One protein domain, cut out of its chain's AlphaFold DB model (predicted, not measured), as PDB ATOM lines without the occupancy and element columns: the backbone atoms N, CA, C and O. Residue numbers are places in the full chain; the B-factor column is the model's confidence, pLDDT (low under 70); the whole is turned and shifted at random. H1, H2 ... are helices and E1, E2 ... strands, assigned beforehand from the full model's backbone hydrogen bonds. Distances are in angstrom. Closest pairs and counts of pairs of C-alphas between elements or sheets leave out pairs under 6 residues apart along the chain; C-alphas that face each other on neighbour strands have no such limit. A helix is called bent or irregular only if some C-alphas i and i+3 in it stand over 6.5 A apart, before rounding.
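This is residues 2 to 150 of the 430 residues of an uncharacterized protein of Flavobacteriales bacterium (UniProt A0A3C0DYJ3). A meander of three strands, E1 to E3, makes one part of the model, and a pair of strand hairpins makes another, E4 with E5 and E6 with E7, where E6 packs on E5. Helices H3 and H7 bridge the two parts, with H3 near the middle of the whole, while H1 lies by E1, H6 packs on E5 and E6, and a long loop after H4 reaches far from the middle. The 149 printed residues hold seven named helices and seven named strands, in the order H1 E1 E2 E3 H2 E4 E5 H3 H4 H5 E6 E7 H6 H7, a mixed class; the sheets E1 - E2 - E3, E4 - E5 and E6 - E7 are antiparallel. The whole is compact and rounded, with a radius of gyration of the C-alphas of 15.5 A and spans of 50 by 40 by 32 A.

The largest sheet holds E1, residues 13 to 16, E2, residues 23 to 28, 16.9 A long, and E3, residues 31 to 37, 18.7 A. E4 is residues 56 to 61, 16.0 A, E5 residues 64 to 69, 15.7 A, E6 residues 122 to 125 and E7 residues 128 to 131. H1 is residues 2 to 9, from C-alpha 2 at (-130.139, -36.242, 103.173); H3 is residues 83 to 91, 12.1 A; H7 is residues 140 to 150, 14.9 A, to C-alpha 150 at (-114.408, -44.039, 108.067). H2, residues 40 to 43, H4, residues 94 to 97, and H5, residues 114 to 117, are short. H6, residues 132 to 137, is irregular: C-alphas 133 and 136 are 7.4 A apart.

In hairpin E1 and E2, N 14 and O 27 are 3.0 A apart; in hairpin E2 and E3, N 24 and O 36 are 2.8 A apart, each within hydrogen-bond range. H1, H3 and H7 only graze this sheet. The closest C-alphas of E3 and H7 are those of Leu 33 and Ile 148, 6.7 A. H3 and H7 are close but not clearly touching, Thr 87 to Val 141, 6.3 A between C-alphas, at a shallow tilt of 32 degrees, opposite ways. The closest C-alphas of E5 and H3 are those of Pro 69 and Ala 86, 5.3 A. H2 touches H3, with the C-alphas of Val 42 and Ala 85 closest at 5.6 A. In hairpin E4 and E5, N 59 and O 66 are 2.8 A apart; in hairpin E6 and E7, N 123 and O 130 are 2.9 A apart. The closest C-alphas of E5 and E6, Val 64 and Gly 125, are 4.8 A apart. H5 touches H6, with the C-alphas of Leu 117 and Ser 133 closest at 4.6 A; H4 and H5 are apart. Every O i to N i+4 pair is within hydrogen-bond range in H1, H3 and H7; H6 has 0 of 2, but 2 of 3 O i to N i+3 pairs.

The C-alphas of Gly 30 and Glu 105 are farthest apart, 50.5 A. The printed part has no cut. The links H2 to E4, E5 to H3 and H4 to H5 are long. Mean pLDDT of the printed part is 88.8; residues 17, 18 and 76 are under 70.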
ATOM      1  N   ASP A   2    -131.077 -36.414 104.304       79.94
ATOM      2  CA  ASP A   2    -130.139 -36.242 103.173       79.94
ATOM      3  C   ASP A   2    -129.443 -34.880 103.121       79.94
ATOM      4  O   ASP A   2    -128.218 -34.791 103.140       79.94
ATOM      5  N   GLN A   3    -130.219 -33.801 103.215       77.44
ATOM      6  CA  GLN A   3    -129.661 -32.449 103.291       77.44
ATOM      7  C   GLN A   3    -128.717 -32.255 104.486       77.44
ATOM      8  O   GLN A   3    -127.745 -31.508 104.382       77.44
ATOM      9  N   VAL A   4    -128.981 -32.929 105.609       83.88
ATOM     10  CA  VAL A   4    -128.152 -32.858 106.819       83.88
ATOM     11  C   VAL A   4    -126.815 -33.556 106.568       83.88
ATOM     12  O   VAL A   4    -125.770 -32.938 106.752       83.88
ATOM     13  N   PHE A   5    -126.829 -34.783 106.043       84.69
ATOM     14  CA  PHE A   5    -125.610 -35.536 105.736       84.69
ATOM     15  C   PHE A   5    -124.771 -34.885 104.644       84.69
ATOM     16  O   PHE A   5    -123.571 -34.677 104.840       84.69
ATOM     17  N   CYS A   6    -125.402 -34.454 103.551       83.56
ATOM     18  CA  CYS A   6    -124.736 -33.691 102.500       83.56
ATOM     19  C   CYS A   6    -124.090 -32.414 103.062       83.56
ATOM     20  O   CYS A   6    -122.946 -32.083 102.735       83.56
ATOM     21  N   ARG A   7    -124.784 -31.695 103.959       85.31
ATOM     22  CA  ARG A   7    -124.246 -30.490 104.606       85.31
ATOM     23  C   ARG A   7    -123.059 -30.809 105.512       85.31
ATOM     24  O   ARG A   7    -122.088 -30.046 105.482       85.31
ATOM     25  N   TRP A   8    -123.145 -31.871 106.310       89.19
ATOM     26  CA  TRP A   8    -122.153 -32.234 107.322       89.19
ATOM     27  C   TRP A   8    -120.876 -32.826 106.732       89.19
ATOM     28  O   TRP A   8    -119.791 -32.459 107.178       89.19
ATOM     29  N   PHE A   9    -121.001 -33.696 105.734       86.00
ATOM     30  CA  PHE A   9    -119.881 -34.464 105.189       86.00
ATOM     31  C   PHE A   9    -119.385 -33.964 103.835       86.00
ATOM     32  O   PHE A   9    -118.331 -34.394 103.384       86.00
ATOM     33  N   LYS A  10    -120.108 -33.031 103.200       86.50
ATOM     34  CA  LYS A  10    -119.803 -32.531 101.846       86.50
ATOM     35  C   LYS A  10    -119.735 -33.644 100.791       86.50
ATOM     36  O   LYS A  10    -119.117 -33.454  99.749       86.50
ATOM     37  N   THR A  11    -120.432 -34.747 101.048       85.38
ATOM     38  CA  THR A  11    -120.539 -35.912 100.170       85.38
ATOM     39  C   THR A  11    -121.992 -36.372 100.116       85.38
ATOM     40  O   THR A  11    -122.728 -36.214 101.093       85.38
ATOM     41  N   SER A  12    -122.405 -36.913  98.970       85.12
ATOM     42  CA  SER A  12    -123.717 -37.529  98.776       85.12
ATOM     43  C   SER A  12    -123.720 -38.973  99.254       85.12
ATOM     44  O   SER A  12    -122.816 -39.742  98.927       85.12
ATOM     45  N   TRP A  13    -124.782 -39.336  99.952       86.81
ATOM     46  CA  TRP A  13    -125.036 -40.687 100.417       86.81
ATOM     47  C   TRP A  13    -126.285 -41.202  99.716       86.81
ATOM     48  O   TRP A  13    -127.210 -40.429  99.467       86.81
ATOM     49  N   THR A  14    -126.320 -42.489  99.394       87.44
ATOM     50  CA  THR A  14    -127.520 -43.128  98.851       87.44
ATOM     51  C   THR A  14    -127.978 -44.222  99.787       87.44
ATOM     52  O   THR A  14    -127.169 -44.943 100.368       87.44
ATOM     53  N   TRP A  15    -129.289 -44.322  99.948       87.31
ATOM     54  CA  TRP A  15    -129.907 -45.429 100.648       87.31
ATOM     55  C   TRP A  15    -131.220 -45.816  99.982       87.31
ATOM     56  O   TRP A  15    -131.947 -44.953  99.478       87.31
ATOM     57  N   GLU A  16    -131.500 -47.115  99.965       82.94
ATOM     58  CA  GLU A  16    -132.681 -47.713  99.340       82.94
ATOM     59  C   GLU A  16    -133.494 -48.454 100.399       82.94
ATOM     60  O   GLU A  16    -132.934 -49.316 101.060       82.94
ATOM     61  N   GLY A  17    -134.782 -48.118 100.535       69.00
ATOM     62  CA  GLY A  17    -135.690 -48.642 101.571       69.00
ATOM     63  C   GLY A  17    -136.398 -47.503 102.310       69.00
ATOM     64  O   GLY A  17    -135.735 -46.514 102.626       69.00
ATOM     65  N   ARG A  18    -137.743 -47.581 102.438       67.44
ATOM     66  CA  ARG A  18    -138.632 -46.723 103.275       67.44
ATOM     67  C   ARG A  18    -139.998 -47.376 103.548       67.44
ATOM     68  O   ARG A  18    -141.030 -46.706 103.495       67.44
ATOM     69  N   GLU A  19    -140.019 -48.678 103.792       77.38
ATOM     70  CA  GLU A  19    -141.204 -49.362 104.326       77.38
ATOM     71  C   GLU A  19    -140.823 -49.961 105.679       77.38
ATOM     72  O   GLU A  19    -139.683 -50.372 105.872       77.38
ATOM     73  N   GLU A  20    -141.741 -49.969 106.644       77.50
ATOM     74  CA  GLU A  20    -141.462 -50.505 107.979       77.50
ATOM     75  C   GLU A  20    -140.958 -51.955 107.899       77.50
ATOM     76  O   GLU A  20    -141.594 -52.809 107.278       77.50
ATOM     77  N   GLY A  21    -139.802 -52.226 108.516       72.88
ATOM     78  CA  GLY A  21    -139.175 -53.548 108.493       72.88
ATOM     79  C   GLY A  21    -138.535 -53.942 107.157       72.88
ATOM     80  O   GLY A  21    -138.060 -55.071 107.033       72.88
ATOM     81  N   ALA A  22    -138.497 -53.048 106.162       84.81
ATOM     82  CA  ALA A  22    -137.689 -53.252 104.966       84.81
ATOM     83  C   ALA A  22    -136.194 -53.147 105.300       84.81
ATOM     84  O   ALA A  22    -135.794 -52.413 106.203       84.81
ATOM     85  N   GLU A  23    -135.362 -53.880 104.559       89.25
ATOM     86  CA  GLU A  23    -133.911 -53.725 104.647       89.25
ATOM     87  C   GLU A  23    -133.495 -52.451 103.908       89.25
ATOM     88  O   GLU A  23    -133.791 -52.301 102.720       89.25
ATOM     89  N   THR A  24    -132.773 -51.576 104.606       91.19
ATOM     90  CA  THR A  24    -132.110 -50.418 104.021       91.19
ATOM     91  C   THR A  24    -130.618 -50.651 103.888       91.19
ATOM     92  O   THR A  24    -129.932 -51.034 104.837       91.19
ATOM     93  N   LEU A  25    -130.109 -50.368 102.690       91.38
ATOM     94  CA  LEU A  25    -128.690 -50.381 102.353       91.38
ATOM     95  C   LEU A  25    -128.152 -48.951 102.333       91.38
ATOM     96  O   LEU A  25    -128.772 -48.091 101.717       91.38
ATOM     97  N   LEU A  26    -126.989 -48.696 102.932       90.88
ATOM     98  CA  LEU A  26    -126.300 -47.408 102.840       90.88
ATOM     99  C   LEU A  26    -125.044 -47.510 101.996       90.88
ATOM    100  O   LEU A  26    -124.155 -48.316 102.277       90.88
ATOM    101  N   GLU A  27    -124.936 -46.608 101.030       90.88
ATOM    102  CA  GLU A  27    -123.805 -46.532 100.127       90.88
ATOM    103  C   GLU A  27    -123.190 -45.132 100.093       90.88
ATOM    104  O   GLU A  27    -123.872 -44.102 100.137       90.88
ATOM    105  N   LEU A  28    -121.866 -45.116  99.983       88.56
ATOM    106  CA  LEU A  28    -121.046 -43.928  99.818       88.56
ATOM    107  C   LEU A  28    -120.146 -44.132  98.604       88.56
ATOM    108  O   LEU A  28    -119.314 -45.035  98.598       88.56
ATOM    109  N   GLU A  29    -120.326 -43.314  97.565       86.06
ATOM    110  CA  GLU A  29    -119.540 -43.397  96.320       86.06
ATOM    111  C   GLU A  29    -119.494 -44.820  95.708       86.06
ATOM    112  O   GLU A  29    -118.489 -45.243  95.138       86.06
ATOM    113  N   GLY A  30    -120.597 -45.570  95.823       85.56
ATOM    114  CA  GLY A  30    -120.720 -46.947  95.323       85.56
ATOM    115  C   GLY A  30    -120.118 -48.024  96.235       85.56
ATOM    116  O   GLY A  30    -120.050 -49.187  95.841       85.56
ATOM    117  N   VAL A  31    -119.675 -47.659  97.440       87.69
ATOM    118  CA  VAL A  31    -119.245 -48.597  98.482       87.69
ATOM    119  C   VAL A  31    -120.360 -48.752  99.507       87.69
ATOM    120  O   VAL A  31    -120.749 -47.786 100.161       87.69
ATOM    121  N   THR A  32    -120.844 -49.978  99.687       89.88
ATOM    122  CA  THR A  32    -121.770 -50.320 100.769       89.88
ATOM    123  C   THR A  32    -121.078 -50.186 102.124       89.88
ATOM    124  O   THR A  32    -120.105 -50.893 102.394       89.88
ATOM    125  N   LEU A  33    -121.591 -49.311 102.992       89.44
ATOM    126  CA  LEU A  33    -121.057 -49.113 104.344       89.44
ATOM    127  C   LEU A  33    -121.799 -49.926 105.407       89.44
ATOM    128  O   LEU A  33    -121.203 -50.290 106.423       89.44
ATOM    129  N   GLY A  34    -123.079 -50.221 105.183       90.50
ATOM    130  CA  GLY A  34    -123.897 -50.972 106.127       90.50
ATOM    131  C   GLY A  34    -125.295 -51.272 105.609       90.50
ATOM    132  O   GLY A  34    -125.725 -50.723 104.595       90.50
ATOM    133  N   ARG A  35    -125.980 -52.156 106.333       92.19
ATOM    134  CA  ARG A  35    -127.384 -52.517 106.132       92.19
ATOM    135  C   ARG A  35    -128.099 -52.616 107.480       92.19
ATOM    136  O   ARG A  35    -127.463 -52.979 108.473       92.19
ATOM    137  N   TRP A  36    -129.384 -52.299 107.521       92.69
ATOM    138  CA  TRP A  36    -130.232 -52.408 108.715       92.69
ATOM    139  C   TRP A  36    -131.699 -52.583 108.316       92.69
ATOM    140  O   TRP A  36    -132.038 -52.440 107.146       92.69
ATOM    141  N   LEU A  37    -132.567 -52.878 109.284       91.81
ATOM    142  CA  LEU A  37    -134.017 -52.840 109.088       91.81
ATOM    143  C   LEU A  37    -134.561 -51.458 109.444       91.81
ATOM    144  O   LEU A  37    -134.224 -50.927 110.501       91.81
ATOM    145  N   ASP A  38    -135.417 -50.899 108.596       89.75
ATOM    146  CA  ASP A  38    -136.002 -49.576 108.799       89.75
ATOM    147  C   ASP A  38    -136.875 -49.516 110.057       89.75
ATOM    148  O   ASP A  38    -137.877 -50.232 110.186       89.75
ATOM    149  N   HIS A  39    -136.528 -48.604 110.964       92.56
ATOM    150  CA  HIS A  39    -137.289 -48.373 112.185       92.56
ATOM    151  C   HIS A  39    -138.560 -47.551 111.876       92.56
ATOM    152  O   HIS A  39    -138.501 -46.606 111.078       92.56
ATOM    153  N   PRO A  40    -139.704 -47.812 112.547       89.56
ATOM    154  CA  PRO A  40    -140.981 -47.145 112.253       89.56
ATOM    155  C   PRO A  40    -140.913 -45.610 112.251       89.56
ATOM    156  O   PRO A  40    -141.618 -44.942 111.497       89.56
ATOM    157  N   LEU A  41    -140.019 -45.049 113.070       89.50
ATOM    158  CA  LEU A  41    -139.794 -43.609 113.232       89.50
ATOM    159  C   LEU A  41    -139.498 -42.856 111.920       89.50
ATOM    160  O   LEU A  41    -139.783 -41.665 111.841       89.50
ATOM    161  N   VAL A  42    -138.902 -43.509 110.917       85.56
ATOM    162  CA  VAL A  42    -138.519 -42.861 109.643       85.56
ATOM    163  C   VAL A  42    -139.315 -43.351 108.435       85.56
ATOM    164  O   VAL A  42    -139.120 -42.839 107.332       85.56
ATOM    165  N   THR A  43    -140.229 -44.304 108.632       80.50
ATOM    166  CA  THR A  43    -141.032 -44.925 107.563       80.50
ATOM    167  C   THR A  43    -142.530 -44.675 107.683       80.50
ATOM    168  O   THR A  43    -143.264 -44.903 106.722       80.50
ATOM    169  N   THR A  44    -143.001 -44.159 108.817       71.31
ATOM    170  CA  THR A  44    -144.423 -43.898 109.075       71.31
ATOM    171  C   THR A  44    -144.664 -42.427 109.427       71.31
ATOM    172  O   THR A  44    -143.739 -41.704 109.791       71.31
ATOM    173  N   GLU A  45    -145.916 -41.961 109.356       79.25
ATOM    174  CA  GLU A  45    -146.314 -40.621 109.839       79.25
ATOM    175  C   GLU A  45    -146.451 -40.564 111.376       79.25
ATOM    176  O   GLU A  45    -147.255 -39.794 111.906       79.25
ATOM    177  N   VAL A  46    -145.699 -41.409 112.091       82.38
ATOM    178  CA  VAL A  46    -145.740 -41.496 113.549       82.38
ATOM    179  C   VAL A  46    -145.333 -40.164 114.156       82.38
ATOM    180  O   VAL A  46    -144.338 -39.538 113.787       82.38
ATOM    181  N   ARG A  47    -146.124 -39.746 115.133       84.56
ATOM    182  CA  ARG A  47    -145.927 -38.549 115.931       84.56
ATOM    183  C   ARG A  47    -145.443 -38.939 117.324       84.56
ATOM    184  O   ARG A  47    -145.674 -40.060 117.783       84.56
ATOM    185  N   PRO A  48    -144.838 -38.009 118.079       81.69
ATOM    186  CA  PRO A  48    -144.336 -38.291 119.421       81.69
ATOM    187  C   PRO A  48    -145.417 -38.796 120.392       81.69
ATOM    188  O   PRO A  48    -145.109 -39.492 121.365       81.69
ATOM    189  N   GLN A  49    -146.685 -38.467 120.119       80.25
ATOM    190  CA  GLN A  49    -147.843 -38.879 120.912       80.25
ATOM    191  C   GLN A  49    -148.306 -40.320 120.644       80.25
ATOM    192  O   GLN A  49    -149.057 -40.849 121.458       80.25
ATOM    193  N   ASP A  50    -147.844 -40.972 119.574       82.25
ATOM    194  CA  ASP A  50    -148.319 -42.304 119.161       82.25
ATOM    195  C   ASP A  50    -147.670 -43.463 119.953       82.25
ATOM    196  O   ASP A  50    -147.722 -44.615 119.540       82.25
ATOM    197  N   ASP A  51    -147.050 -43.156 121.099       72.81
ATOM    198  CA  ASP A  51    -146.428 -44.099 122.045       72.81
ATOM    199  C   ASP A  51    -145.445 -45.109 121.421       72.81
ATOM    200  O   ASP A  51    -145.274 -46.227 121.903       72.81
ATOM    201  N   LEU A  52    -144.750 -44.711 120.348       82.88
ATOM    202  CA  LEU A  52    -143.676 -45.527 119.784       82.88
ATOM    203  C   LEU A  52    -142.559 -45.699 120.827       82.88
ATOM    204  O   LEU A  52    -141.965 -44.707 121.278       82.88
ATOM    205  N   LEU A  53    -142.288 -46.949 121.207       76.06
ATOM    206  CA  LEU A  53    -141.216 -47.308 122.129       76.06
ATOM    207  C   LEU A  53    -139.877 -47.272 121.385       76.06
ATOM    208  O   LEU A  53    -139.677 -48.005 120.423       76.06
ATOM    209  N   VAL A  54    -138.967 -46.409 121.834       89.06
ATOM    210  CA  VAL A  54    -137.607 -46.307 121.292       89.06
ATOM    211  C   VAL A  54    -136.679 -47.102 122.199       89.06
ATOM    212  O   VAL A  54    -136.342 -46.659 123.300       89.06
ATOM    213  N   GLU A  55    -136.279 -48.283 121.742       91.19
ATOM    214  CA  GLU A  55    -135.333 -49.137 122.457       91.19
ATOM    215  C   GLU A  55    -133.881 -48.748 122.159       91.19
ATOM    216  O   GLU A  55    -133.567 -48.177 121.112       91.19
ATOM    217  N   TRP A  56    -132.994 -49.044 123.108       92.81
ATOM    218  CA  TRP A  56    -131.576 -48.696 123.058       92.81
ATOM    219  C   TRP A  56    -130.727 -49.955 122.972       92.81
ATOM    220  O   TRP A  56    -131.023 -50.956 123.622       92.81
ATOM    221  N   THR A  57    -129.638 -49.891 122.213       93.25
ATOM    222  CA  THR A  57    -128.698 -51.004 122.068       93.25
ATOM    223  C   THR A  57    -127.256 -50.516 122.063       93.25
ATOM    224  O   THR A  57    -126.968 -49.375 121.689       93.25
ATOM    225  N   ALA A  58    -126.331 -51.380 122.473       92.88
ATOM    226  CA  ALA A  58    -124.909 -51.126 122.328       92.88
ATOM    227  C   ALA A  58    -124.467 -51.493 120.908       92.88
ATOM    228  O   ALA A  58    -124.596 -52.634 120.467       92.88
ATOM    229  N   TRP A  59    -123.893 -50.525 120.207       94.25
ATOM    230  CA  TRP A  59    -123.335 -50.697 118.877       94.25
ATOM    231  C   TRP A  59    -121.821 -50.501 118.909       94.25
ATOM    232  O   TRP A  59    -121.312 -49.551 119.510       94.25
ATOM    233  N   GLN A  60    -121.100 -51.409 118.252       93.19
ATOM    234  CA  GLN A  60    -119.655 -51.337 118.093       93.19
ATOM    235  C   GLN A  60    -119.287 -51.310 116.610       93.19
ATOM    236  O   GLN A  60    -119.714 -52.169 115.841       93.19
ATOM    237  N   TYR A  61    -118.427 -50.365 116.235       91.56
ATOM    238  CA  TYR A  61    -117.872 -50.256 114.892       91.56
ATOM    239  C   TYR A  61    -116.413 -49.812 114.965       91.56
ATOM    240  O   TYR A  61    -116.092 -48.712 115.421       91.56
ATOM    241  N   GLY A  62    -115.501 -50.698 114.559       90.19
ATOM    242  CA  GLY A  62    -114.067 -50.486 114.752       90.19
ATOM    243  C   GLY A  62    -113.712 -50.308 116.235       90.19
ATOM    244  O   GLY A  62    -113.972 -51.190 117.054       90.19
ATOM    245  N   GLU A  63    -113.103 -49.167 116.571       90.94
ATOM    246  CA  GLU A  63    -112.728 -48.795 117.946       90.94
ATOM    247  C   GLU A  63    -113.830 -48.057 118.727       90.94
ATOM    248  O   GLU A  63    -113.665 -47.790 119.922       90.94
ATOM    249  N   VAL A  64    -114.927 -47.707 118.053       95.50
ATOM    250  CA  VAL A  64    -116.039 -46.956 118.629       95.50
ATOM    251  C   VAL A  64    -117.075 -47.921 119.194       95.50
ATOM    252  O   VAL A  64    -117.481 -48.876 118.535       95.50
ATOM    253  N   THR A  65    -117.525 -47.643 120.412       96.69
ATOM    254  CA  THR A  65    -118.662 -48.299 121.064       96.69
ATOM    255  C   THR A  65    -119.585 -47.216 121.602       96.69
ATOM    256  O   THR A  65    -119.145 -46.412 122.424       96.69
ATOM    257  N   LEU A  66    -120.843 -47.201 121.169       97.00
ATOM    258  CA  LEU A  66    -121.874 -46.252 121.599       97.00
ATOM    259  C   LEU A  66    -123.135 -47.010 122.014       97.00
ATOM    260  O   LEU A  66    -123.418 -48.079 121.485       97.00
ATOM    261  N   CYS A  67    -123.920 -46.435 122.917       96.19
ATOM    262  CA  CYS A  67    -125.322 -46.798 123.075       96.19
ATOM    263  C   CYS A  67    -126.166 -45.907 122.167       96.19
ATOM    264  O   CYS A  67    -126.065 -44.681 122.231       96.19
ATOM    265  N   VAL A  68    -126.969 -46.514 121.304       95.44
ATOM    266  CA  VAL A  68    -127.743 -45.824 120.269       95.44
ATOM    267  C   VAL A  68    -129.225 -46.185 120.389       95.44
ATOM    268  O   VAL A  68    -129.535 -47.323 120.756       95.44
ATOM    269  N   PRO A  69    -130.142 -45.232 120.134       95.12
ATOM    270  CA  PRO A  69    -131.576 -45.499 120.128       95.12
ATOM    271  C   PRO A  69    -132.002 -46.206 118.833       95.12
ATOM    272  O   PRO A  69    -131.212 -46.336 117.899       95.12
ATOM    273  N   CYS A  70    -133.286 -46.562 118.756       94.44
ATOM    274  CA  CYS A  70    -133.916 -47.196 117.593       94.44
ATOM    275  C   CYS A  70    -133.323 -48.581 117.295       94.44
ATOM    276  O   CYS A  70    -133.000 -48.889 116.146       94.44
ATOM    277  N   ALA A  71    -133.143 -49.386 118.348       93.62
ATOM    278  CA  ALA A  71    -132.734 -50.779 118.223       93.62
ATOM    279  C   ALA A  71    -133.729 -51.576 117.362       93.62
ATOM    280  O   ALA A  71    -134.932 -51.327 117.402       93.62
ATOM    281  N   MET A  72    -133.206 -52.530 116.595       90.88
ATOM    282  CA  MET A  72    -133.963 -53.387 115.685       90.88
ATOM    283  C   MET A  72    -133.579 -54.847 115.910       90.88
ATOM    284  O   MET A  72    -132.436 -55.148 116.270       90.88
ATOM    285  N   ASP A  73    -134.513 -55.761 115.649       81.56
ATOM    286  CA  ASP A  73    -134.228 -57.194 115.628       81.56
ATOM    287  C   ASP A  73    -133.228 -57.499 114.500       81.56
ATOM    288  O   ASP A  73    -133.556 -57.460 113.316       81.56
ATOM    289  N   ALA A  74    -131.972 -57.750 114.869       71.62
ATOM    290  CA  ALA A  74    -130.877 -57.881 113.914       71.62
ATOM    291  C   ALA A  74    -130.710 -59.327 113.424       71.62
ATOM    292  O   ALA A  74    -130.460 -60.238 114.218       71.62
ATOM    293  N   GLU A  75    -130.753 -59.539 112.107       73.94
ATOM    294  CA  GLU A  75    -130.140 -60.721 111.489       73.94
ATOM    295  C   GLU A  75    -128.599 -60.631 111.539       73.94
ATOM    296  O   GLU A  75    -128.037 -59.564 111.782       73.94
ATOM    297  N   ALA A  76    -127.893 -61.743 111.295       66.50
ATOM    298  CA  ALA A  76    -126.443 -61.869 111.521       66.50
ATOM    299  C   ALA A  76    -125.554 -60.856 110.758       66.50
ATOM    300  O   ALA A  76    -124.415 -60.644 111.171       66.50
ATOM    301  N   ASP A  77    -126.076 -60.217 109.703       80.31
ATOM    302  CA  ASP A  77    -125.357 -59.264 108.844       80.31
ATOM    303  C   ASP A  77    -125.939 -57.830 108.869       80.31
ATOM    304  O   ASP A  77    -125.468 -56.964 108.129       80.31
ATOM    305  N   CYS A  78    -126.945 -57.553 109.712       88.94
ATOM    306  CA  CYS A  78    -127.536 -56.219 109.871       88.94
ATOM    307  C   CYS A  78    -127.003 -55.492 111.107       88.94
ATOM    308  O   CYS A  78    -126.697 -56.100 112.134       88.94
ATOM    309  N   TRP A  79    -126.919 -54.161 111.035       93.12
ATOM    310  CA  TRP A  79    -126.720 -53.362 112.239       93.12
ATOM    311  C   TRP A  79    -127.909 -53.533 113.190       93.12
ATOM    312  O   TRP A  79    -129.049 -53.626 112.733       93.12
ATOM    313  N   PRO A  80    -127.667 -53.540 114.514       94.06
ATOM    314  CA  PRO A  80    -128.712 -53.794 115.503       94.06
ATOM    315  C   PRO A  80    -129.636 -52.597 115.750       94.06
ATOM    316  O   PRO A  80    -130.337 -52.563 116.756       94.06
ATOM    317  N   PHE A  81    -129.594 -51.586 114.887       95.19
ATOM    318  CA  PHE A  81    -130.352 -50.350 115.005       95.19
ATOM    319  C   PHE A  81    -130.426 -49.644 113.649       95.19
ATOM    320  O   PHE A  81    -129.604 -49.899 112.764       95.19
ATOM    321  N   ASP A  82    -131.371 -48.717 113.523       94.19
ATOM    322  CA  ASP A  82    -131.483 -47.824 112.371       94.19
ATOM    323  C   ASP A  82    -130.742 -46.491 112.638       94.19
ATOM    324  O   ASP A  82    -131.187 -45.682 113.462       94.19
ATOM    325  N   PRO A  83    -129.618 -46.205 111.949       94.38
ATOM    326  CA  PRO A  83    -128.833 -44.985 112.146       94.38
ATOM    327  C   PRO A  83    -129.532 -43.713 111.652       94.38
ATOM    328  O   PRO A  83    -129.256 -42.621 112.171       94.38
ATOM    329  N   LEU A  84    -130.433 -43.813 110.667       93.56
ATOM    330  CA  LEU A  84    -131.229 -42.679 110.203       93.56
ATOM    331  C   LEU A  84    -132.293 -42.336 111.242       93.56
ATOM    332  O   LEU A  84    -132.426 -41.162 111.592       93.56
ATOM    333  N   ALA A  85    -132.982 -43.339 111.787       94.00
ATOM    334  CA  ALA A  85    -133.938 -43.147 112.870       94.00
ATOM    335  C   ALA A  85    -133.267 -42.635 114.143       94.00
ATOM    336  O   ALA A  85    -133.740 -41.661 114.725       94.00
ATOM    337  N   ALA A  86    -132.115 -43.189 114.525       96.00
ATOM    338  CA  ALA A  86    -131.367 -42.712 115.682       96.00
ATOM    339  C   ALA A  86    -130.964 -41.238 115.543       96.00
ATOM    340  O   ALA A  86    -131.103 -40.444 116.475       96.00
ATOM    341  N   THR A  87    -130.508 -40.846 114.353       96.06
ATOM    342  CA  THR A  87    -130.161 -39.449 114.075       96.06
ATOM    343  C   THR A  87    -131.402 -38.557 114.063       96.06
ATOM    344  O   THR A  87    -131.368 -37.455 114.603       96.06
ATOM    345  N   PHE A  88    -132.512 -39.020 113.487       94.69
ATOM    346  CA  PHE A  88    -133.770 -38.278 113.488       94.69
ATOM    347  C   PHE A  88    -134.308 -38.077 114.913       94.69
ATOM    348  O   PHE A  88    -134.641 -36.950 115.275       94.69
ATOM    349  N   HIS A  89    -134.303 -39.116 115.755       94.56
ATOM    350  CA  HIS A  89    -134.669 -39.042 117.178       94.56
ATOM    351  C   HIS A  89    -133.875 -37.953 117.911       94.56
ATOM    352  O   HIS A  89    -134.454 -37.093 118.580       94.56
ATOM    353  N   ALA A  90    -132.555 -37.933 117.703       95.75
ATOM    354  CA  ALA A  90    -131.651 -36.981 118.337       95.75
ATOM    355  C   ALA A  90    -131.872 -35.534 117.864       95.75
ATOM    356  O   ALA A  90    -132.048 -34.631 118.685       95.75
ATOM    357  N   LEU A  91    -131.885 -35.308 116.544       96.06
ATOM    358  CA  LEU A  91    -131.984 -33.967 115.957       96.06
ATOM    359  C   LEU A  91    -133.362 -33.334 116.154       96.06
ATOM    360  O   LEU A  91    -133.471 -32.121 116.294       96.06
ATOM    361  N   THR A  92    -134.419 -34.137 116.200       94.31
ATOM    362  CA  THR A  92    -135.772 -33.630 116.468       94.31
ATOM    363  C   THR A  92    -136.013 -33.363 117.952       94.31
ATOM    364  O   THR A  92    -137.034 -32.771 118.300       94.31
ATOM    365  N   CYS A  93    -135.095 -33.771 118.840       93.94
ATOM    366  CA  CYS A  93    -135.340 -33.834 120.281       93.94
ATOM    367  C   CYS A  93    -136.654 -34.581 120.575       93.94
ATOM    368  O   CYS A  93    -137.500 -34.089 121.324       93.94
ATOM    369  N   TRP A  94    -136.836 -35.742 119.936       92.88
ATOM    370  CA  TRP A  94    -138.105 -36.471 119.870       92.88
ATOM    371  C   TRP A  94    -138.793 -36.615 121.231       92.88
ATOM    372  O   TRP A  94    -139.947 -36.219 121.384       92.88
ATOM    373  N   ASP A  95    -138.071 -37.107 122.241       90.69
ATOM    374  CA  ASP A  95    -138.621 -37.338 123.584       90.69
ATOM    375  C   ASP A  95    -139.105 -36.047 124.259       90.69
ATOM    376  O   ASP A  95    -140.033 -36.064 125.070       90.69
ATOM    377  N   GLU A  96    -138.496 -34.907 123.927       91.94
ATOM    378  CA  GLU A  96    -138.906 -33.608 124.450       91.94
ATOM    379  C   GLU A  96    -140.192 -33.123 123.786       91.94
ATOM    380  O   GLU A  96    -141.113 -32.714 124.492       91.94
ATOM    381  N   GLN A  97    -140.298 -33.246 122.457       92.50
ATOM    382  CA  GLN A  97    -141.544 -32.963 121.730       92.50
ATOM    383  C   GLN A  97    -142.668 -33.946 122.107       92.50
ATOM    384  O   GLN A  97    -143.848 -33.612 122.013       92.50
ATOM    385  N   ALA A  98    -142.309 -35.145 122.578       89.31
ATOM    386  CA  ALA A  98    -143.227 -36.144 123.122       89.31
ATOM    387  C   ALA A  98    -143.714 -35.840 124.547       89.31
ATOM    388  O   ALA A  98    -144.592 -36.540 125.048       89.31
ATOM    389  N   GLY A  99    -143.117 -34.866 125.241       88.81
ATOM    390  CA  GLY A  99    -143.393 -34.626 126.659       88.81
ATOM    391  C   GLY A  99    -142.925 -35.760 127.584       88.81
ATOM    392  O   GLY A  99    -143.423 -35.882 128.701       88.81
ATOM    393  N   ARG A 100    -141.969 -36.590 127.142       87.19
ATOM    394  CA  ARG A 100    -141.420 -37.734 127.900       87.19
ATOM    395  C   ARG A 100    -140.239 -37.351 128.795       87.19
ATOM    396  O   ARG A 100    -139.708 -38.187 129.520       87.19
ATOM    397  N   VAL A 101    -139.814 -36.087 128.767       87.75
ATOM    398  CA  VAL A 101    -138.668 -35.595 129.541       87.75
ATOM    399  C   VAL A 101    -139.129 -34.780 130.744       87.75
ATOM    400  O   VAL A 101    -139.904 -33.832 130.628       87.75
ATOM    401  N   ALA A 102    -138.607 -35.119 131.924       88.00
ATOM    402  CA  ALA A 102    -138.880 -34.372 133.143       88.00
ATOM    403  C   ALA A 102    -138.271 -32.962 133.078       88.00
ATOM    404  O   ALA A 102    -137.051 -32.798 132.968       88.00
ATOM    405  N   LEU A 103    -139.126 -31.947 133.226       90.56
ATOM    406  CA  LEU A 103    -138.730 -30.544 133.147       90.56
ATOM    407  C   LEU A 103    -138.465 -29.921 134.527       90.56
ATOM    408  O   LEU A 103    -139.104 -30.263 135.531       90.56
ATOM    409  N   ASP A 104    -137.489 -29.020 134.595       90.69
ATOM    410  CA  ASP A 104    -137.217 -28.170 135.752       90.69
ATOM    411  C   ASP A 104    -138.170 -26.962 135.823       90.69
ATOM    412  O   ASP A 104    -139.064 -26.796 134.995       90.69
ATOM    413  N   GLU A 105    -137.984 -26.096 136.823       88.00
ATOM    414  CA  GLU A 105    -138.803 -24.887 137.029       88.00
ATOM    415  C   GLU A 105    -138.730 -23.865 135.883       88.00
ATOM    416  O   GLU A 105    -139.501 -22.909 135.840       88.00
ATOM    417  N   HIS A 106    -137.808 -24.062 134.945       89.88
ATOM    418  CA  HIS A 106    -137.625 -23.224 133.779       89.88
ATOM    419  C   HIS A 106    -138.129 -23.910 132.496       89.88
ATOM    420  O   HIS A 106    -138.003 -23.331 131.420       89.88
ATOM    421  N   GLY A 107    -138.734 -25.099 132.566       86.12
ATOM    422  CA  GLY A 107    -139.236 -25.800 131.380       86.12
ATOM    423  C   GLY A 107    -138.121 -26.404 130.522       86.12
ATOM    424  O   GLY A 107    -138.256 -26.487 129.305       86.12
ATOM    425  N   ARG A 108    -136.997 -26.776 131.143       89.69
ATOM    426  CA  ARG A 108    -135.843 -27.426 130.497       89.69
ATOM    427  C   ARG A 108    -135.688 -28.838 131.050       89.69
ATOM    428  O   ARG A 108    -136.068 -29.049 132.201       89.69
ATOM    429  N   PRO A 109    -135.061 -29.777 130.332       88.56
ATOM    430  CA  PRO A 109    -134.704 -31.067 130.914       88.56
ATOM    431  C   PRO A 109    -133.917 -30.920 132.228       88.56
ATOM    432  O   PRO A 109    -132.943 -30.168 132.299       88.56
ATOM    433  N   ARG A 110    -134.327 -31.639 133.284       83.31
ATOM    434  CA  ARG A 110    -133.667 -31.574 134.608       83.31
ATOM    435  C   ARG A 110    -132.233 -32.097 134.593       83.31
ATOM    436  O   ARG A 110    -131.371 -31.542 135.279       83.31
ATOM    437  N   SER A 111    -132.035 -33.180 133.855       81.75
ATOM    438  CA  SER A 111    -130.813 -33.967 133.688       81.75
ATOM    439  C   SER A 111    -130.819 -34.573 132.284       81.75
ATOM    440  O   SER A 111    -131.749 -34.332 131.508       81.75
ATOM    441  N   PHE A 112    -129.830 -35.413 131.976       87.50
ATOM    442  CA  PHE A 112    -129.963 -36.325 130.845       87.50
ATOM    443  C   PHE A 112    -131.256 -37.156 130.976       87.50
ATOM    444  O   PHE A 112    -131.656 -37.458 132.111       87.50
ATOM    445  N   PRO A 113    -131.925 -37.483 129.852       81.62
ATOM    446  CA  PRO A 113    -133.127 -38.311 129.857       81.62
ATOM    447  C   PRO A 113    -132.916 -39.641 130.589       81.62
ATOM    448  O   PRO A 113    -131.816 -40.193 130.574       81.62
ATOM    449  N   GLU A 114    -133.976 -40.165 131.210       81.81
ATOM    450  CA  GLU A 114    -133.919 -41.384 132.034       81.81
ATOM    451  C   GLU A 114    -133.349 -42.582 131.271       81.81
ATOM    452  O   GLU A 114    -132.521 -43.306 131.819       81.81
ATOM    453  N   ALA A 115    -133.698 -42.709 129.987       81.56
ATOM    454  CA  ALA A 115    -133.175 -43.748 129.109       81.56
ATOM    455  C   ALA A 115    -131.639 -43.795 129.102       81.56
ATOM    456  O   ALA A 115    -131.067 -44.873 129.201       81.56
ATOM    457  N   TRP A 116    -130.963 -42.640 129.088       85.44
ATOM    458  CA  TRP A 116    -129.502 -42.583 129.182       85.44
ATOM    459  C   TRP A 116    -129.002 -43.000 130.561       85.44
ATOM    460  O   TRP A 116    -128.049 -43.764 130.677       85.44
ATOM    461  N   LEU A 117    -129.640 -42.498 131.619       84.44
ATOM    462  CA  LEU A 117    -129.218 -42.744 132.999       84.44
ATOM    463  C   LEU A 117    -129.356 -44.216 133.411       84.44
ATOM    464  O   LEU A 117    -128.631 -44.660 134.301       84.44
ATOM    465  N   SER A 118    -130.254 -44.971 132.771       85.19
ATOM    466  CA  SER A 118    -130.417 -46.405 133.015       85.19
ATOM    467  C   SER A 118    -129.337 -47.284 132.378       85.19
ATOM    468  O   SER A 118    -129.163 -48.418 132.829       85.19
ATOM    469  N   LEU A 119    -128.588 -46.784 131.388       87.81
ATOM    470  CA  LEU A 119    -127.581 -47.566 130.663       87.81
ATOM    471  C   LEU A 119    -126.384 -47.906 131.560       87.81
ATOM    472  O   LEU A 119    -125.755 -47.026 132.156       87.81
ATOM    473  N   GLN A 120    -126.066 -49.197 131.649       88.56
ATOM    474  CA  GLN A 120    -124.996 -49.733 132.503       88.56
ATOM    475  C   GLN A 120    -123.722 -50.066 131.716       88.56
ATOM    476  O   GLN A 120    -122.698 -50.441 132.290       88.56
ATOM    477  N   GLU A 121    -123.779 -49.936 130.398       91.94
ATOM    478  CA  GLU A 121    -122.707 -50.244 129.475       91.94
ATOM    479  C   GLU A 121    -121.549 -49.244 129.594       91.94
ATOM    480  O   GLU A 121    -121.628 -48.166 130.195       91.94
ATOM    481  N   THR A 122    -120.431 -49.616 128.980       94.44
ATOM    482  CA  THR A 122    -119.280 -48.737 128.782       94.44
ATOM    483  C   THR A 122    -119.184 -48.376 127.310       94.44
ATOM    484  O   THR A 122    -119.276 -49.247 126.448       94.44
ATOM    485  N   VAL A 123    -118.952 -47.098 127.038       96.19
ATOM    486  CA  VAL A 123    -118.794 -46.554 125.688       96.19
ATOM    487  C   VAL A 123    -117.349 -46.127 125.473       96.19
ATOM    488  O   VAL A 123    -116.637 -45.773 126.421       96.19
ATOM    489  N   ARG A 124    -116.890 -46.200 124.225       96.50
ATOM    490  CA  ARG A 124    -115.509 -45.925 123.828       96.50
ATOM    491  C   ARG A 124    -115.497 -45.125 122.533       96.50
ATOM    492  O   ARG A 124    -116.239 -45.436 121.611       96.50
ATOM    493  N   GLY A 125    -114.637 -44.120 122.456       92.88
ATOM    494  CA  GLY A 125    -114.454 -43.320 121.249       92.88
ATOM    495  C   GLY A 125    -113.140 -42.558 121.314       92.88
ATOM    496  O   GLY A 125    -112.856 -41.915 122.320       92.88
ATOM    497  N   PHE A 126    -112.323 -42.671 120.263       90.62
ATOM    498  CA  PHE A 126    -111.066 -41.925 120.098       90.62
ATOM    499  C   PHE A 126    -110.137 -41.980 121.327       90.62
ATOM    500  O   PHE A 126    -109.640 -40.966 121.813       90.62
ATOM    501  N   GLY A 127    -109.937 -43.179 121.880       90.81
ATOM    502  CA  GLY A 127    -109.083 -43.399 123.054       90.81
ATOM    503  C   GLY A 127    -109.703 -43.015 124.405       90.81
ATOM    504  O   GLY A 127    -109.106 -43.308 125.441       90.81
ATOM    505  N   GLN A 128    -110.903 -42.434 124.424       94.12
ATOM    506  CA  GLN A 128    -111.644 -42.123 125.643       94.12
ATOM    507  C   GLN A 128    -112.654 -43.227 125.977       94.12
ATOM    508  O   GLN A 128    -113.162 -43.923 125.095       94.12
ATOM    509  N   VAL A 129    -112.931 -43.400 127.272       95.38
ATOM    510  CA  VAL A 129    -113.851 -44.412 127.809       95.38
ATOM    511  C   VAL A 129    -114.684 -43.784 128.917       95.38
ATOM    512  O   VAL A 129    -114.129 -43.136 129.802       95.38
ATOM    513  N   MET A 130    -115.997 -44.004 128.896       95.12
ATOM    514  CA  MET A 130    -116.904 -43.552 129.955       95.12
ATOM    515  C   MET A 130    -118.103 -44.492 130.115       95.12
ATOM    516  O   MET A 130    -118.313 -45.396 129.307       95.12
ATOM    517  N   SER A 131    -118.894 -44.286 131.171       95.75
ATOM    518  CA  SER A 131    -120.202 -44.939 131.295       95.75
ATOM    519  C   SER A 131    -121.137 -44.440 130.192       95.75
ATOM    520  O   SER A 131    -121.140 -43.248 129.884       95.75
ATOM    521  N   ALA A 132    -121.966 -45.330 129.644       94.38
ATOM    522  CA  ALA A 132    -122.994 -44.985 128.665       94.38
ATOM    523  C   ALA A 132    -123.942 -43.874 129.157       94.38
ATOM    524  O   ALA A 132    -124.333 -43.007 128.379       94.38
ATOM    525  N   SER A 133    -124.207 -43.811 130.466       93.88
ATOM    526  CA  SER A 133    -124.987 -42.731 131.090       93.88
ATOM    527  C   SER A 133    -124.395 -41.325 130.913       93.88
ATOM    528  O   SER A 133    -125.104 -40.331 131.061       93.88
ATOM    529  N   GLN A 134    -123.106 -41.223 130.576       93.88
ATOM    530  CA  GLN A 134    -122.410 -39.964 130.309       93.88
ATOM    531  C   GLN A 134    -122.248 -39.672 128.813       93.88
ATOM    532  O   GLN A 134    -121.809 -38.575 128.468       93.88
ATOM    533  N   GLN A 135    -122.643 -40.589 127.923       95.25
ATOM    534  CA  GLN A 135    -122.543 -40.410 126.472       95.25
ATOM    535  C   GLN A 135    -123.209 -39.125 125.938       95.25
ATOM    536  O   GLN A 135    -122.661 -38.570 124.985       95.25
ATOM    537  N   PRO A 136    -124.290 -38.562 126.527       94.94
ATOM    538  CA  PRO A 136    -124.825 -37.264 126.092       94.94
ATOM    539  C   PRO A 136    -123.822 -36.098 126.152       94.94
ATOM    540  O   PRO A 136    -124.063 -35.035 125.573       94.94
ATOM    541  N   ARG A 137    -122.685 -36.280 126.841       95.94
ATOM    542  CA  ARG A 137    -121.552 -35.344 126.835       95.94
ATOM    543  C   ARG A 137    -120.803 -35.315 125.508       95.94
ATOM    544  O   ARG A 137    -120.214 -34.294 125.163       95.94
ATOM    545  N   TRP A 138    -120.831 -36.408 124.758       97.06
ATOM    546  CA  TRP A 138    -120.235 -36.511 123.435       97.06
ATOM    547  C   TRP A 138    -121.224 -36.121 122.333       97.06
ATOM    548  O   TRP A 138    -122.433 -36.312 122.487       97.06
ATOM    549  N   PRO A 139    -120.729 -35.622 121.187       97.19
ATOM    550  CA  PRO A 139    -121.543 -35.456 119.994       97.19
ATOM    551  C   PRO A 139    -121.729 -36.830 119.331       97.19
ATOM    552  O   PRO A 139    -121.194 -37.097 118.261       97.19
ATOM    553  N   TRP A 140    -122.412 -37.753 120.013       97.25
ATOM    554  CA  TRP A 140    -122.463 -39.171 119.647       97.25
ATOM    555  C   TRP A 140    -123.017 -39.435 118.240       97.25
ATOM    556  O   TRP A 140    -122.595 -40.403 117.616       97.25
ATOM    557  N   VAL A 141    -123.887 -38.568 117.711       97.19
ATOM    558  CA  VAL A 141    -124.346 -38.625 116.313       97.19
ATOM    559  C   VAL A 141    -123.167 -38.369 115.375       97.19
ATOM    560  O   VAL A 141    -122.947 -39.127 114.433       97.19
ATOM    561  N   ASP A 142    -122.358 -37.348 115.661       95.50
ATOM    562  CA  ASP A 142    -121.171 -37.029 114.865       95.50
ATOM    563  C   ASP A 142    -120.134 -38.157 114.957       95.50
ATOM    564  O   ASP A 142    -119.543 -38.522 113.944       95.50
ATOM    565  N   ILE A 143    -119.947 -38.748 116.146       95.75
ATOM    566  CA  ILE A 143    -119.065 -39.912 116.350       95.75
ATOM    567  C   ILE A 143    -119.548 -41.107 115.527       95.75
ATOM    568  O   ILE A 143    -118.747 -41.726 114.829       95.75
ATOM    569  N   MET A 144    -120.843 -41.430 115.599       95.44
ATOM    570  CA  MET A 144    -121.449 -42.549 114.882       95.44
ATOM    571  C   MET A 144    -121.226 -42.421 113.377       95.44
ATOM    572  O   MET A 144    -120.696 -43.336 112.749       95.44
ATOM    573  N   TRP A 145    -121.556 -41.263 112.807       93.44
ATOM    574  CA  TRP A 145    -121.394 -41.045 111.374       93.44
ATOM    575  C   TRP A 145    -119.937 -40.924 110.943       93.44
ATOM    576  O   TRP A 145    -119.597 -41.389 109.861       93.44
ATOM    577  N   HIS A 146    -119.061 -40.368 111.781       91.88
ATOM    578  CA  HIS A 146    -117.623 -40.381 111.524       91.88
ATOM    579  C   HIS A 146    -117.072 -41.815 111.483       91.88
ATOM    580  O   HIS A 146    -116.296 -42.147 110.591       91.88
ATOM    581  N   ALA A 147    -117.502 -42.680 112.406       92.44
ATOM    582  CA  ALA A 147    -117.100 -44.084 112.430       92.44
ATOM    583  C   ALA A 147    -117.608 -44.846 111.194       92.44
ATOM    584  O   ALA A 147    -116.822 -45.547 110.565       92.44
ATOM    585  N   ILE A 148    -118.883 -44.659 110.820       91.38
ATOM    586  CA  ILE A 148    -119.505 -45.281 109.637       91.38
ATOM    587  C   ILE A 148    -118.824 -44.825 108.340       91.38
ATOM    588  O   ILE A 148    -118.495 -45.649 107.493       91.38
ATOM    589  N   ALA A 149    -118.599 -43.520 108.187       88.06
ATOM    590  CA  ALA A 149    -117.928 -42.942 107.024       88.06
ATOM    591  C   ALA A 149    -116.473 -43.411 106.882       88.06
ATOM    592  O   ALA A 149    -115.949 -43.528 105.768       88.06
ATOM    593  N   GLY A 150    -115.809 -43.658 108.013       82.38
ATOM    594  CA  GLY A 150    -114.408 -44.039 108.067       82.38
ATOM    595  C   GLY A 150    -113.508 -43.029 107.349       82.38
ATOM    596  O   GLY A 150    -113.745 -41.824 107.349       82.38
TER     597      GLY A 150